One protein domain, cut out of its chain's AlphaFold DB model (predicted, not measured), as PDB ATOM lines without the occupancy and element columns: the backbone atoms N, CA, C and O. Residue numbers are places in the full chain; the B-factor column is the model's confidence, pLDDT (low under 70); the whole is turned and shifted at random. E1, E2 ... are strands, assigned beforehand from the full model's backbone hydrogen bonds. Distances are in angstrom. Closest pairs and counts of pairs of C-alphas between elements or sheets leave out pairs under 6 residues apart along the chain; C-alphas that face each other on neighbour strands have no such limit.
ATOM      1  N   SER A  13     134.250 126.314  94.537       93.38
ATOM      2  CA  SER A  13     135.290 126.181  93.509       93.38
ATOM      3  C   SER A  13     136.061 127.479  93.263       93.38
ATOM      4  O   SER A  13     137.260 127.437  92.995       93.38
ATOM      5  N   GLU A  14     135.397 128.636  93.323       93.75
ATOM      6  CA  GLU A  14     136.048 129.939  93.133       93.75
ATOM      7  C   GLU A  14     136.917 130.327  94.322       93.75
ATOM      8  O   GLU A  14     137.984 130.904  94.117       93.75
ATOM      9  N   VAL A  15     136.514 129.962  95.547       92.00
ATOM     10  CA  VAL A  15     137.326 130.215  96.743       92.00
ATOM     11  C   VAL A  15     138.729 129.656  96.585       92.00
ATOM     12  O   VAL A  15     139.666 130.321  97.002       92.00
ATOM     13  N   LEU A  16     138.879 128.488  95.952       89.50
ATOM     14  CA  LEU A  16     140.160 127.801  95.774       89.50
ATOM     15  C   LEU A  16     141.059 128.404  94.678       89.50
ATOM     16  O   LEU A  16     142.214 128.005  94.569       89.50
ATOM     17  N   LYS A  17     140.557 129.350  93.873       87.00
ATOM     18  CA  LYS A  17     141.309 130.014  92.787       87.00
ATOM     19  C   LYS A  17     141.937 131.347  93.213       87.00
ATOM     20  O   LYS A  17     142.449 132.078  92.369       87.00
ATOM     21  N   GLY A  18     141.823 131.710  94.489       72.31
ATOM     22  CA  GLY A  18     142.283 132.999  94.994       72.31
ATOM     23  C   GLY A  18     143.804 133.155  95.006       72.31
ATOM     24  O   GLY A  18     144.552 132.181  94.976       72.31
ATOM     25  N   THR A  19     144.248 134.409  95.097       70.94
ATOM     26  CA  THR A  19     145.647 134.766  95.346       70.94
ATOM     27  C   THR A  19     146.118 134.159  96.662       70.94
ATOM     28  O   THR A  19     145.498 134.374  97.704       70.94
ATOM     29  N   ALA A  20     147.215 133.414  96.594       78.88
ATOM     30  CA  ALA A  20     147.898 132.866  97.748       78.88
ATOM     31  C   ALA A  20     148.967 133.863  98.218       78.88
ATOM     32  O   ALA A  20     149.688 134.426  97.397       78.88
ATOM     33  N   ILE A  21     149.042 134.099  99.526       89.19
ATOM     34  CA  ILE A  21     150.099 134.905 100.155       89.19
ATOM     35  C   ILE A  21     150.947 134.016 101.060       89.19
ATOM     36  O   ILE A  21     150.449 133.016 101.577       89.19
ATOM     37  N   SER A  22     152.198 134.394 101.292       93.12
ATOM     38  CA  SER A  22     153.044 133.716 102.276       93.12
ATOM     39  C   SER A  22     152.973 134.408 103.630       93.12
ATOM     40  O   SER A  22     152.845 135.632 103.718       93.12
ATOM     41  N   ILE A  23     153.055 133.614 104.692       94.38
ATOM     42  CA  ILE A  23     153.136 134.096 106.068       94.38
ATOM     43  C   ILE A  23     154.494 133.712 106.623       94.38
ATOM     44  O   ILE A  23     154.875 132.545 106.602       94.38
ATOM     45  N   GLU A  24     155.174 134.699 107.188       96.00
ATOM     46  CA  GLU A  24     156.406 134.505 107.933       96.00
ATOM     47  C   GLU A  24     156.242 135.136 109.310       96.00
ATOM     48  O   GLU A  24     156.042 136.348 109.430       96.00
ATOM     49  N   VAL A  25     156.288 134.286 110.337       95.81
ATOM     50  CA  VAL A  25     156.268 134.689 111.741       95.81
ATOM     51  C   VAL A  25     157.700 134.598 112.267       95.81
ATOM     52  O   VAL A  25     158.226 133.485 112.354       95.81
ATOM     53  N   PRO A  26     158.339 135.729 112.615       96.31
ATOM     54  CA  PRO A  26     159.699 135.735 113.144       96.31
ATOM     55  C   PRO A  26     159.830 134.942 114.448       96.31
ATOM     56  O   PRO A  26     158.845 134.722 115.154       96.31
ATOM     57  N   ASN A  27     161.060 134.564 114.798       95.31
ATOM     58  CA  ASN A  27     161.360 133.909 116.073       95.31
ATOM     59  C   ASN A  27     160.812 134.719 117.258       95.31
ATOM     60  O   ASN A  27     160.870 135.949 117.250       95.31
ATOM     61  N   GLU A  28     160.277 134.015 118.259       94.50
ATOM     62  CA  GLU A  28     159.689 134.567 119.491       94.50
ATOM     63  C   GLU A  28     158.491 135.516 119.276       94.50
ATOM     64  O   GLU A  28     157.925 136.044 120.238       94.50
ATOM     65  N   ALA A  29     158.051 135.719 118.031       95.81
ATOM     66  CA  ALA A  29     156.924 136.583 117.721       95.81
ATOM     67  C   ALA A  29     155.590 135.848 117.881       95.81
ATOM     68  O   ALA A  29     155.467 134.640 117.665       95.81
ATOM     69  N   SER A  30     154.548 136.608 118.212       93.38
ATOM     70  CA  SER A  30     153.172 136.121 118.226       93.38
ATOM     71  C   SER A  30     152.349 136.917 117.227       93.38
ATOM     72  O   SER A  30     152.098 138.104 117.424       93.38
ATOM     73  N   GLU A  31     151.875 136.244 116.187       94.38
ATOM     74  CA  GLU A  31     151.047 136.834 115.146       94.38
ATOM     75  C   GLU A  31     149.670 136.185 115.075       94.38
ATOM     76  O   GLU A  31     149.446 135.036 115.468       94.38
ATOM     77  N   LYS A  32     148.712 136.958 114.569       92.50
ATOM     78  CA  LYS A  32     147.325 136.544 114.431       92.50
ATOM     79  C   LYS A  32     146.881 136.708 112.986       92.50
ATOM     80  O   LYS A  32     147.203 137.708 112.351       92.50
ATOM     81  N   ILE A  33     146.119 135.735 112.484       92.19
ATOM     82  CA  ILE A  33     145.566 135.758 111.126       92.19
ATOM     83  C   ILE A  33     144.045 135.688 111.125       92.19
ATOM     84  O   ILE A  33     143.403 134.909 111.842       92.19
ATOM     85  N   GLY A  34     143.448 136.529 110.294       90.25
ATOM     86  CA  GLY A  34     142.009 136.684 110.200       90.25
ATOM     87  C   GLY A  34     141.598 137.672 109.118       90.25
ATOM     88  O   GLY A  34     142.447 138.378 108.577       90.25
ATOM     89  N   PRO A  35     140.292 137.762 108.829       88.94
ATOM     90  CA  PRO A  35     139.761 138.690 107.832       88.94
ATOM     91  C   PRO A  35     140.085 140.161 108.117       88.94
ATOM     92  O   PRO A  35     140.193 140.949 107.187       88.94
ATOM     93  N   PHE A  36     140.224 140.525 109.393       89.44
ATOM     94  CA  PHE A  36     140.453 141.904 109.835       89.44
ATOM     95  C   PHE A  36     141.936 142.218 110.079       89.44
ATOM     96  O   PHE A  36     142.289 143.349 110.401       89.44
ATOM     97  N   GLU A  37     142.816 141.227 109.920       89.31
ATOM     98  CA  GLU A  37     144.252 141.418 110.092       89.31
ATOM     99  C   GLU A  37     144.821 141.961 108.778       89.31
ATOM    100  O   GLU A  37     144.994 141.220 107.810       89.31
ATOM    101  N   ARG A  38     145.075 143.276 108.720       83.69
ATOM    102  CA  ARG A  38     145.406 144.007 107.480       83.69
ATOM    103  C   ARG A  38     146.495 143.324 106.647       83.69
ATOM    104  O   ARG A  38     146.327 143.199 105.438       83.69
ATOM    105  N   ARG A  39     147.558 142.841 107.302       85.69
ATOM    106  CA  ARG A  39     148.710 142.167 106.674       85.69
ATOM    107  C   ARG A  39     148.328 140.894 105.907       85.69
ATOM    108  O   ARG A  39     149.005 140.550 104.949       85.69
ATOM    109  N   TYR A  40     147.250 140.223 106.311       86.56
ATOM    110  CA  TYR A  40     146.892 138.884 105.829       86.56
ATOM    111  C   TYR A  40     145.491 138.790 105.224       86.56
ATOM    112  O   TYR A  40     145.140 137.771 104.634       86.56
ATOM    113  N   SER A  41     144.690 139.848 105.343       85.94
ATOM    114  CA  SER A  41     143.293 139.892 104.894       85.94
ATOM    115  C   SER A  41     143.096 139.484 103.427       85.94
ATOM    116  O   SER A  41     142.080 138.880 103.086       85.94
ATOM    117  N   GLU A  42     144.087 139.727 102.563       86.50
ATOM    118  CA  GLU A  42     144.038 139.370 101.143       86.50
ATOM    119  C   GLU A  42     144.026 137.860 100.884       86.50
ATOM    120  O   GLU A  42     143.465 137.443  99.869       86.50
ATOM    121  N   GLY A  43     144.567 137.048 101.799       88.81
ATOM    122  CA  GLY A  43     144.536 135.584 101.728       88.81
ATOM    123  C   GLY A  43     143.230 134.967 102.242       88.81
ATOM    124  O   GLY A  43     143.008 133.768 102.080       88.81
ATOM    125  N   PHE A  44     142.345 135.764 102.855       93.06
ATOM    126  CA  PHE A  44     141.074 135.282 103.391       93.06
ATOM    127  C   PHE A  44     139.944 135.384 102.363       93.06
ATOM    128  O   PHE A  44     139.731 136.412 101.712       93.06
ATOM    129  N   ARG A  45     139.166 134.312 102.235       93.81
ATOM    130  CA  ARG A  45     137.987 134.215 101.368       93.81
ATOM    131  C   ARG A  45     136.846 133.545 102.121       93.81
ATOM    132  O   ARG A  45     137.071 132.817 103.085       93.81
ATOM    133  N   ILE A  46     135.615 133.773 101.678       94.81
ATOM    134  CA  ILE A  46     134.434 133.120 102.247       94.81
ATOM    135  C   ILE A  46     133.802 132.235 101.179       94.81
ATOM    136  O   ILE A  46     133.384 132.726 100.134       94.81
ATOM    137  N   ALA A  47     133.722 130.937 101.460       94.81
ATOM    138  CA  ALA A  47     133.020 129.973 100.628       94.81
ATOM    139  C   ALA A  47     131.549 129.929 101.020       94.81
ATOM    140  O   ALA A  47     131.219 129.740 102.193       94.81
ATOM    141  N   GLN A  48     130.680 130.064 100.029       94.88
ATOM    142  CA  GLN A  48     129.279 129.703 100.131       94.88
ATOM    143  C   GLN A  48     129.134 128.199  99.884       94.88
ATOM    144  O   GLN A  48     129.529 127.686  98.840       94.88
ATOM    145  N   VAL A  49     128.565 127.503 100.862       93.19
ATOM    146  CA  VAL A  49     128.346 126.059 100.871       93.19
ATOM    147  C   VAL A  49     126.845 125.802 100.908       93.19
ATOM    148  O   VAL A  49     126.137 126.237 101.822       93.19
ATOM    149  N   SER A  50     126.368 125.091  99.894       91.31
ATOM    150  CA  SER A  50     124.956 124.776  99.677       91.31
ATOM    151  C   SER A  50     124.679 123.275  99.579       91.31
ATOM    152  O   SER A  50     123.539 122.858  99.755       91.31
ATOM    153  N   SER A  51     125.714 122.464  99.354       91.56
ATOM    154  CA  SER A  51     125.610 121.019  99.130       91.56
ATOM    155  C   SER A  51     126.750 120.245  99.798       91.56
ATOM    156  O   SER A  51     127.757 120.831 100.212       91.56
ATOM    157  N   TYR A 163     128.316 129.497 105.365       91.69
ATOM    158  CA  TYR A 163     129.532 130.233 105.030       91.69
ATOM    159  C   TYR A 163     130.730 129.672 105.788       91.69
ATOM    160  O   TYR A 163     130.654 129.450 107.005       91.69
ATOM    161  N   VAL A 164     131.832 129.458 105.071       91.50
ATOM    162  CA  VAL A 164     133.091 128.947 105.627       91.50
ATOM    163  C   VAL A 164     134.233 129.876 105.227       91.50
ATOM    164  O   VAL A 164     134.456 130.106 104.043       91.50
ATOM    165  N   GLY A 165     134.954 130.415 106.210       93.38
ATOM    166  CA  GLY A 165     136.155 131.208 105.956       93.38
ATOM    167  C   GLY A 165     137.341 130.312 105.613       93.38
ATOM    168  O   GLY A 165     137.655 129.401 106.378       93.38
ATOM    169  N   ILE A 166     137.996 130.575 104.489       93.81
ATOM    170  CA  ILE A 166     139.164 129.840 104.006       93.81
ATOM    171  C   ILE A 166     140.330 130.812 103.882       93.81
ATOM    172  O   ILE A 166     140.200 131.867 103.262       93.81
ATOM    173  N   PHE A 167     141.466 130.441 104.459       93.00
ATOM    174  CA  PHE A 167     142.749 131.051 104.147       93.00
ATOM    175  C   PHE A 167     143.433 130.254 103.047       93.00
ATOM    176  O   PHE A 167     143.671 129.058 103.218       93.00
ATOM    177  N   LEU A 168     143.747 130.927 101.942       92.25
ATOM    178  CA  LEU A 168     144.634 130.415 100.907       92.25
ATOM    179  C   LEU A 168     145.999 131.067 101.049       92.25
ATOM    180  O   LEU A 168     146.131 132.290 101.003       92.25
ATOM    181  N   LEU A 169     147.006 130.229 101.221       91.75
ATOM    182  CA  LEU A 169     148.369 130.628 101.498       91.75
ATOM    183  C   LEU A 169     149.305 129.866 100.571       91.75
ATOM    184  O   LEU A 169     149.015 128.740 100.163       91.75
ATOM    185  N   GLU A 170     150.409 130.500 100.200       92.12
ATOM    186  CA  GLU A 170     151.455 129.813  99.458       92.12
ATOM    187  C   GLU A 170     152.278 129.014 100.455       92.12
ATOM    188  O   GLU A 170     152.132 127.799 100.502       92.12
ATOM    189  N   ASP A 171     153.002 129.683 101.347       93.00
ATOM    190  CA  ASP A 171     153.765 129.025 102.405       93.00
ATOM    191  C   ASP A 171     153.487 129.649 103.777       93.00
ATOM    192  O   ASP A 171     153.183 130.839 103.901       93.00
ATOM    193  N   ILE A 172     153.592 128.833 104.825       94.50
ATOM    194  CA  ILE A 172     153.567 129.275 106.219       94.50
ATOM    195  C   ILE A 172     154.902 128.906 106.850       94.50
ATOM    196  O   ILE A 172     155.219 127.725 106.961       94.50
ATOM    197  N   THR A 173     155.633 129.904 107.331       95.94
ATOM    198  CA  THR A 173     156.849 129.717 108.122       95.94
ATOM    199  C   THR A 173     156.637 130.319 109.503       95.94
ATOM    200  O   THR A 173     156.383 131.514 109.644       95.94
ATOM    201  N   ILE A 174     156.722 129.481 110.530       94.81
ATOM    202  CA  ILE A 174     156.649 129.868 111.938       94.81
ATOM    203  C   ILE A 174     158.041 129.671 112.524       94.81
ATOM    204  O   ILE A 174     158.532 128.546 112.529       94.81
ATOM    205  N   GLY A 175     158.675 130.744 112.990       93.25
ATOM    206  CA  GLY A 175     160.000 130.704 113.602       93.25
ATOM    207  C   GLY A 175     160.057 129.943 114.931       93.25
ATOM    208  O   GLY A 175     159.059 129.429 115.447       93.25
ATOM    209  N   ASP A 176     161.249 129.891 115.511       92.12
ATOM    210  CA  ASP A 176     161.490 129.251 116.802       92.12
ATOM    211  C   ASP A 176     160.760 130.001 117.924       92.12
ATOM    212  O   ASP A 176     160.797 131.230 117.988       92.12
ATOM    213  N   HIS A 177     160.080 129.266 118.808       91.31
ATOM    214  CA  HIS A 177     159.221 129.785 119.886       91.31
ATOM    215  C   HIS A 177     158.129 130.767 119.421       91.31
ATOM    216  O   HIS A 177     157.508 131.447 120.239       91.31
ATOM    217  N   ALA A 178     157.873 130.845 118.114       93.25
ATOM    218  CA  ALA A 178     156.890 131.746 117.546       93.25
ATOM    219  C   ALA A 178     155.484 131.137 117.581       93.25
ATOM    220  O   ALA A 178     155.302 129.916 117.594       93.25
ATOM    221  N   VAL A 179     154.459 131.986 117.571       91.00
ATOM    222  CA  VAL A 179     153.059 131.554 117.610       91.00
ATOM    223  C   VAL A 179     152.271 132.217 116.494       91.00
ATOM    224  O   VAL A 179     152.146 133.437 116.450       91.00
ATOM    225  N   LEU A 180     151.656 131.407 115.633       93.50
ATOM    226  CA  LEU A 180     150.650 131.857 114.678       93.50
ATOM    227  C   LEU A 180     149.266 131.445 115.169       93.50
ATOM    228  O   LEU A 180     148.978 130.256 115.298       93.50
ATOM    229  N   THR A 181     148.390 132.412 115.431       91.12
ATOM    230  CA  THR A 181     147.029 132.152 115.916       91.12
ATOM    231  C   THR A 181     145.987 132.482 114.854       91.12
ATOM    232  O   THR A 181     145.886 133.622 114.405       91.12
ATOM    233  N   THR A 182     145.146 131.520 114.479       90.25
ATOM    234  CA  THR A 182     144.005 131.787 113.594       90.25
ATOM    235  C   THR A 182     142.828 132.359 114.372       90.25
ATOM    236  O   THR A 182     142.610 132.019 115.534       90.25
ATOM    237  N   THR A 183     142.043 133.227 113.737       89.75
ATOM    238  CA  THR A 183     140.755 133.712 114.262       89.75
ATOM    239  C   THR A 183     139.645 132.657 114.151       89.75
ATOM    240  O   THR A 183     139.722 131.779 113.290       89.75
ATOM    241  N   PRO A 184     138.556 132.754 114.947       85.88
ATOM    242  CA  PRO A 184     137.470 131.766 114.915       85.88
ATOM    243  C   PRO A 184     136.687 131.725 113.595       85.88
ATOM    244  O   PRO A 184     135.923 130.795 113.352       85.88
ATOM    245  N   THR A 185     136.842 132.744 112.749       87.75
ATOM    246  CA  THR A 185     136.221 132.825 111.423       87.75
ATOM    247  C   THR A 185     136.904 131.921 110.396       87.75
ATOM    248  O   THR A 185     136.326 131.661 109.340       87.75
ATOM    249  N   VAL A 186     138.114 131.432 110.690       88.94
ATOM    250  CA  VAL A 186     138.867 130.516 109.832       88.94
ATOM    251  C   VAL A 186     138.348 129.098 110.034       88.94
ATOM    252  O   VAL A 186     138.574 128.485 111.072       88.94
ATOM    253  N   GLY A 187     137.642 128.580 109.033       87.56
ATOM    254  CA  GLY A 187     137.210 127.185 108.966       87.56
ATOM    255  C   GLY A 187     138.185 126.292 108.199       87.56
ATOM    256  O   GLY A 187     138.250 125.100 108.481       87.56
ATOM    257  N   GLY A 188     138.965 126.850 107.270       90.88
ATOM    258  CA  GLY A 188     140.001 126.130 106.527       90.88
ATOM    259  C   GLY A 188     141.279 126.951 106.362       90.88
ATOM    260  O   GLY A 188     141.217 128.163 106.159       90.88
ATOM    261  N   LEU A 189     142.425 126.286 106.459       92.69
ATOM    262  CA  LEU A 189     143.767 126.840 106.292       92.69
ATOM    263  C   LEU A 189     144.515 125.999 105.257       92.69
ATOM    264  O   LEU A 189     144.951 124.885 105.563       92.69
ATOM    265  N   TYR A 190     144.613 126.501 104.028       92.88
ATOM    266  CA  TYR A 190     145.225 125.789 102.909       92.88
ATOM    267  C   TYR A 190     146.526 126.478 102.535       92.88
ATOM    268  O   TYR A 190     146.516 127.634 102.126       92.88
ATOM    269  N   ALA A 191     147.625 125.754 102.687       92.06
ATOM    270  CA  ALA A 191     148.966 126.191 102.331       92.06
ATOM    271  C   ALA A 191     149.612 125.151 101.414       92.06
ATOM    272  O   ALA A 191     149.198 123.994 101.407       92.06
ATOM    273  N   ARG A 192     150.633 125.514 100.642       90.50
ATOM    274  CA  ARG A 192     151.487 124.532  99.963       90.50
ATOM    275  C   ARG A 192     152.379 123.855 100.996       90.50
ATOM    276  O   ARG A 192     152.272 122.640 101.164       90.50
ATOM    277  N   ASN A 193     153.165 124.636 101.732       90.94
ATOM    278  CA  ASN A 193     154.071 124.130 102.758       90.94
ATOM    279  C   ASN A 193     153.825 124.821 104.104       90.94
ATOM    280  O   ASN A 193     153.537 126.017 104.163       90.94
ATOM    281  N   ILE A 194     153.944 124.058 105.189       93.19
ATOM    282  CA  ILE A 194     153.883 124.573 106.558       93.19
ATOM    283  C   ILE A 194     155.165 124.157 107.271       93.19
ATOM    284  O   ILE A 194     155.382 122.973 107.510       93.19
ATOM    285  N   ASN A 195     155.999 125.130 107.622       93.75
ATOM    286  CA  ASN A 195     157.245 124.950 108.354       93.75
ATOM    287  C   ASN A 195     157.108 125.567 109.744       93.75
ATOM    288  O   ASN A 195     156.761 126.740 109.878       93.75
ATOM    289  N   ILE A 196     157.383 124.781 110.777       91.56
ATOM    290  CA  ILE A 196     157.289 125.198 112.172       91.56
ATOM    291  C   ILE A 196     158.640 124.947 112.830       91.56
ATOM    292  O   ILE A 196     159.119 123.815 112.875       91.56
ATOM    293  N   GLY A 197     159.252 126.020 113.322       89.62
ATOM    294  CA  GLY A 197     160.517 126.008 114.035       89.62
ATOM    295  C   GLY A 197     160.432 125.292 115.379       89.62
ATOM    296  O   GLY A 197     159.387 124.780 115.805       89.62
ATOM    297  N   LYS A 198     161.559 125.253 116.082       88.38
ATOM    298  CA  LYS A 198     161.666 124.642 117.404       88.38
ATOM    299  C   LYS A 198     160.694 125.320 118.368       88.38
ATOM    300  O   LYS A 198     160.718 126.531 118.531       88.38
ATOM    301  N   GLU A 199     159.834 124.528 119.008       86.12
ATOM    302  CA  GLU A 199     158.799 125.008 119.944       86.12
ATOM    303  C   GLU A 199     157.799 126.026 119.359       86.12
ATOM    304  O   GLU A 199     156.962 126.555 120.097       86.12
ATOM    305  N   GLY A 200     157.832 126.255 118.040       86.75
ATOM    306  CA  GLY A 200     156.856 127.066 117.330       86.75
ATOM    307  C   GLY A 200     155.468 126.425 117.362       86.75
ATOM    308  O   GLY A 200     155.323 125.205 117.496       86.75
ATOM    309  N   ARG A 201     154.417 127.245 117.275       87.25
ATOM    310  CA  ARG A 201     153.031 126.783 117.431       87.25
ATOM    311  C   ARG A 201     152.096 127.394 116.401       87.25
ATOM    312  O   ARG A 201     152.008 128.612 116.268       87.25
ATOM    313  N   LEU A 202     151.308 126.534 115.762       89.69
ATOM    314  CA  LEU A 202     150.124 126.921 115.003       89.69
ATOM    315  C   LEU A 202     148.883 126.672 115.866       89.69
ATOM    316  O   LEU A 202     148.548 125.529 116.164       89.69
ATOM    317  N   ARG A 203     148.214 127.744 116.296       88.50
ATOM    318  CA  ARG A 203     147.067 127.685 117.206       88.50
ATOM    319  C   ARG A 203     145.771 128.022 116.484       88.50
ATOM    320  O   ARG A 203     145.641 129.086 115.882       88.50
ATOM    321  N   PHE A 204     144.768 127.168 116.650       84.81
ATOM    322  CA  PHE A 204     143.417 127.417 116.161       84.81
ATOM    323  C   PHE A 204     142.518 127.898 117.294       84.81
ATOM    324  O   PHE A 204     142.463 127.288 118.360       84.81
ATOM    325  N   THR A 205     141.806 129.002 117.074       82.62
ATOM    326  CA  THR A 205     140.760 129.454 118.013       82.62
ATOM    327  C   THR A 205     139.369 128.961 117.617       82.62
ATOM    328  O   THR A 205     138.475 128.904 118.458       82.62
ATOM    329  N   GLY A 206     139.182 128.579 116.350       71.00
ATOM    330  CA  GLY A 206     137.989 127.887 115.871       71.00
ATOM    331  C   GLY A 206     138.052 126.382 116.149       71.00
ATOM    332  O   GLY A 206     139.123 125.780 116.135       71.00
ATOM    333  N   GLY A 207     136.894 125.759 116.375       70.44
ATOM    334  CA  GLY A 207     136.779 124.301 116.452       70.44
ATOM    335  C   GLY A 207     136.638 123.669 115.064       70.44
ATOM    336  O   GLY A 207     135.900 124.191 114.232       70.44
ATOM    337  N   ASN A 208     137.282 122.516 114.847       75.62
ATOM    338  CA  ASN A 208     137.252 121.745 113.593       75.62
ATOM    339  C   ASN A 208     137.805 122.511 112.372       75.62
ATOM    340  O   ASN A 208     137.218 122.466 111.290       75.62
ATOM    341  N   VAL A 209     138.942 123.202 112.527       84.56
ATOM    342  CA  VAL A 209     139.632 123.851 111.398       84.56
ATOM    343  C   VAL A 209     140.260 122.803 110.492       84.56
ATOM    344  O   VAL A 209     141.003 121.939 110.950       84.56
ATOM    345  N   LYS A 210     139.976 122.885 109.195       88.56
ATOM    346  CA  LYS A 210     140.589 122.008 108.205       88.56
ATOM    347  C   LYS A 210     141.945 122.548 107.782       88.56
ATOM    348  O   LYS A 210     142.008 123.623 107.192       88.56
ATOM    349  N   VAL A 211     143.006 121.782 108.002       88.88
ATOM    350  CA  VAL A 211     144.333 122.107 107.471       88.88
ATOM    351  C   VAL A 211     144.586 121.276 106.222       88.88
ATOM    352  O   VAL A 211     144.319 120.073 106.202       88.88
ATOM    353  N   ARG A 212     145.063 121.922 105.159       88.06
ATOM    354  CA  ARG A 212     145.512 121.256 103.935       88.06
ATOM    355  C   ARG A 212     146.891 121.780 103.586       88.06
ATOM    356  O   ARG A 212     147.047 122.981 103.388       88.06
ATOM    357  N   CYS A 213     147.853 120.878 103.484       88.81
ATOM    358  CA  CYS A 213     149.165 121.180 102.940       88.81
ATOM    359  C   CYS A 213     149.720 120.000 102.158       88.81
ATOM    360  O   CYS A 213     149.214 118.883 102.260       88.81
ATOM    361  N   LYS A 214     150.720 120.281 101.325       86.00
ATOM    362  CA  LYS A 214     151.519 119.263 100.653       86.00
ATOM    363  C   LYS A 214     152.591 118.736 101.605       86.00
ATOM    364  O   LYS A 214     152.809 117.533 101.675       86.00
ATOM    365  N   GLU A 215     153.236 119.644 102.332       86.19
ATOM    366  CA  GLU A 215     154.340 119.334 103.239       86.19
ATOM    367  C   GLU A 215     154.107 120.032 104.590       86.19
ATOM    368  O   GLU A 215     153.689 121.195 104.644       86.19
ATOM    369  N   LEU A 216     154.335 119.300 105.683       87.62
ATOM    370  CA  LEU A 216     154.281 119.794 107.060       87.62
ATOM    371  C   LEU A 216     155.588 119.417 107.761       87.62
ATOM    372  O   LEU A 216     155.821 118.243 108.037       87.62
ATOM    373  N   ASN A 217     156.412 120.415 108.067       87.31
ATOM    374  CA  ASN A 217     157.693 120.256 108.746       87.31
ATOM    375  C   ASN A 217     157.648 120.912 110.129       87.31
ATOM    376  O   ASN A 217     157.161 122.032 110.276       87.31
ATOM    377  N   GLY A 218     158.208 120.244 111.136       80.38
ATOM    378  CA  GLY A 218     158.450 120.826 112.454       80.38
ATOM    379  C   GLY A 218     158.489 119.788 113.582       80.38
ATOM    380  O   GLY A 218     158.705 118.606 113.308       80.38
ATOM    381  N   PRO A 219     158.318 120.195 114.854       70.94
ATOM    382  CA  PRO A 219     158.505 119.307 115.999       70.94
ATOM    383  C   PRO A 219     157.541 118.113 115.986       70.94
ATOM    384  O   PRO A 219     156.350 118.271 115.757       70.94
ATOM    385  N   SER A 220     158.022 116.925 116.357       53.44
ATOM    386  CA  SER A 220     157.303 115.633 116.317       53.44
ATOM    387  C   SER A 220     155.992 115.533 117.126       53.44
ATOM    388  O   SER A 220     155.349 114.486 117.129       53.44
ATOM    389  N   ARG A 221     155.556 116.602 117.804       52.97
ATOM    390  CA  ARG A 221     154.350 116.658 118.646       52.97
ATOM    391  C   ARG A 221     153.149 117.291 117.927       52.97
ATOM    392  O   ARG A 221     152.444 118.108 118.510       52.97
ATOM    393  N   PHE A 222     152.887 116.917 116.675       54.75
ATOM    394  CA  PHE A 222     151.738 117.418 115.900       54.75
ATOM    395  C   PHE A 222     150.439 116.625 116.095       54.75
ATOM    396  O   PHE A 222     149.587 116.609 115.212       54.75
ATOM    397  N   SER A 223     150.236 116.002 117.258       40.25
ATOM    398  CA  SER A 223     149.072 115.145 117.544       40.25
ATOM    399  C   SER A 223     147.699 115.833 117.429       40.25
ATOM    400  O   SER A 223     146.679 115.167 117.565       40.25
ATOM    401  N   GLU A 224     147.649 117.146 117.184       43.53
ATOM    402  CA  GLU A 224     146.421 117.947 117.120       43.53
ATOM    403  C   GLU A 224     146.104 118.515 115.723       43.53
ATOM    404  O   GLU A 224     145.042 119.111 115.540       43.53
ATOM    405  N   ILE A 225     146.979 118.337 114.722       51.84
ATOM    406  CA  ILE A 225     146.752 118.862 113.366       51.84
ATOM    407  C   ILE A 225     146.364 117.716 112.437       51.84
ATOM    408  O   ILE A 225     147.198 116.911 112.032       51.84
ATOM    409  N   TYR A 226     145.087 117.662 112.058       46.34
ATOM    410  CA  TYR A 226     144.625 116.712 111.056       46.34
ATOM    411  C   TYR A 226     144.756 117.282 109.639       46.34
ATOM    412  O   TYR A 226     144.038 118.216 109.268       46.34
ATOM    413  N   VAL A 227     145.630 116.671 108.835       49.97
ATOM    414  CA  VAL A 227     145.763 116.935 107.397       49.97
ATOM    415  C   VAL A 227     145.339 115.677 106.628       49.97
ATOM    416  O   VAL A 227     146.028 114.664 106.702       49.97
ATOM    417  N   PRO A 228     144.206 115.676 105.901       39.84
ATOM    418  CA  PRO A 228     143.796 114.509 105.115       39.84
ATOM    419  C   PRO A 228     144.798 114.211 103.991       39.84
ATOM    420  O   PRO A 228     145.240 115.123 103.295       39.84
ATOM    421  N   GLY A 229     145.111 112.933 103.777       34.88
ATOM    422  CA  GLY A 229     145.994 112.487 102.691       34.88
ATOM    423  C   GLY A 229     147.492 112.676 102.951       34.88
ATOM    424  O   GLY A 229     148.303 112.181 102.175       34.88
ATOM    425  N   LEU A 230     147.878 113.320 104.058       36.97
ATOM    426  CA  LEU A 230     149.227 113.207 104.608       36.97
ATOM    427  C   LEU A 230     149.261 111.911 105.421       36.97
ATOM    428  O   LEU A 230     149.037 111.902 106.630       36.97
ATOM    429  N   HIS A 231     149.473 110.785 104.734       32.72
ATOM    430  CA  HIS A 231     149.820 109.547 105.420       32.72
ATOM    431  C   HIS A 231     151.060 109.808 106.290       32.72
ATOM    432  O   HIS A 231     151.964 110.561 105.901       32.72
ATOM    433  N   ALA A 232     151.113 109.161 107.456       35.47
ATOM    434  CA  ALA A 232     152.249 109.196 108.383       35.47
ATOM    435  C   ALA A 232     153.600 108.833 107.721       35.47
ATOM    436  O   ALA A 232     154.657 109.087 108.291       35.47
TER     437      ALA A 232
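What this domain is: This is residues 13 to 51 and 163 to 232 of the 241 residues of an uncharacterized protein of Proteobacteria bacterium (UniProt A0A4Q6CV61). The chain is wound in stacked turns, a short three-sided solenoid: E1, the later part of E4, E7 and E10 make one side, E2, E5 and E8 a second, and the earlier part of E4, E6 and E9 a third. E3 runs antiparallel beside the earlier part of E4, and the unnamed tail of residues 218 to 232 lies at the E9 and E10 end of the stack. The printed part has 109 residues, with no named helix and ten named strands, E1 to E10 in order along the chain; the class is all strand, though 50 of the residues, under half, are in named strands. Seven strands make a branched, mixed sheet, while E2, E5 and E8, in that order, make an all-parallel one. The whole is compact, with a radius of gyration of the C-alphas of 13.2 A and spans of 40 by 34 by 23 A.

Where its parts are: The longest strand, E4, covers residues 163 to 174, 28.0 A from first to last C-alpha; it begins at C-alpha 163 at (129.532, 130.233, 105.030) and bends by 82 degrees at residue 170. In the same sheet are E1, residues 21 to 25, 13.1 A long, from C-alpha 21 at (150.099, 134.905, 100.155), and E3, residues 44 to 49, 15.9 A. E6 is residues 186 to 190, 10.5 A, and E7 is residues 193 to 196, 10.0 A. The short E9 and E10 are residues 210 to 212 and 215 to 217; E10 ends at C-alpha 217 at (157.693, 120.256, 108.746). The other sheet holds E2, residues 30 to 33, 10.4 A, E5, residues 179 to 182, 9.9 A, and E8, residues 201 to 204, 9.7 A.

How they stand to each other: In the branched sheet, which is twisted, E4 has four neighbours in staggered pairing. On one side of it lie E3, beside residues 163 to 167, and E1, beside residues 169 to 174; on the other side lie E6, beside residues 164 to 169, and E7, beside residues 171 to 174. E3 is antiparallel to E4 at 144 degrees, with N 45 and O 166 2.8 A apart, within hydrogen-bond range. E1 is parallel to E4, with N 23 and O 171 at 2.9 A. E6 and E7 are also parallel to E4, with N 167 and O 188 at 2.9 A and N 195 and O 172 at 2.8 A. E9 is the parallel neighbour of E6 at 11 degrees, with N 189 and O 210 at 2.8 A, and E10 that of E7 at 8 degrees, with N 194 and O 215 at 2.9 A. In the other sheet the inner strand E5 is parallel to E2, with N 31 and O 179 at 2.8 A, and to E8, with N 180 and O 201 at 2.9 A. The two sheets form a sandwich, two sheets face to face: the parts that face each other are 9.5 A centre to centre and their best planes 15 degrees apart. The closest C-alphas of E1 and E2 are those of Val 25 and Glu 31, 6.6 A apart. E6 and E8 are apart, but only just, at 8.4 A.

The domain as a whole: The two C-alphas farthest apart, those of Glu 28 and Ser 51, are 41.9 A apart. Residues 52 to 162 are not printed, and C-alphas 51 and 163 are 11.6 A apart across this cut, which lies in the link from E3 to E4. Of the links that are printed whole, E2 to E3 is short with 10 residues, and the others are tight. The mean pLDDT of the printed part is 84.0; residues 220 to 232 are under 70, the model's low confidence.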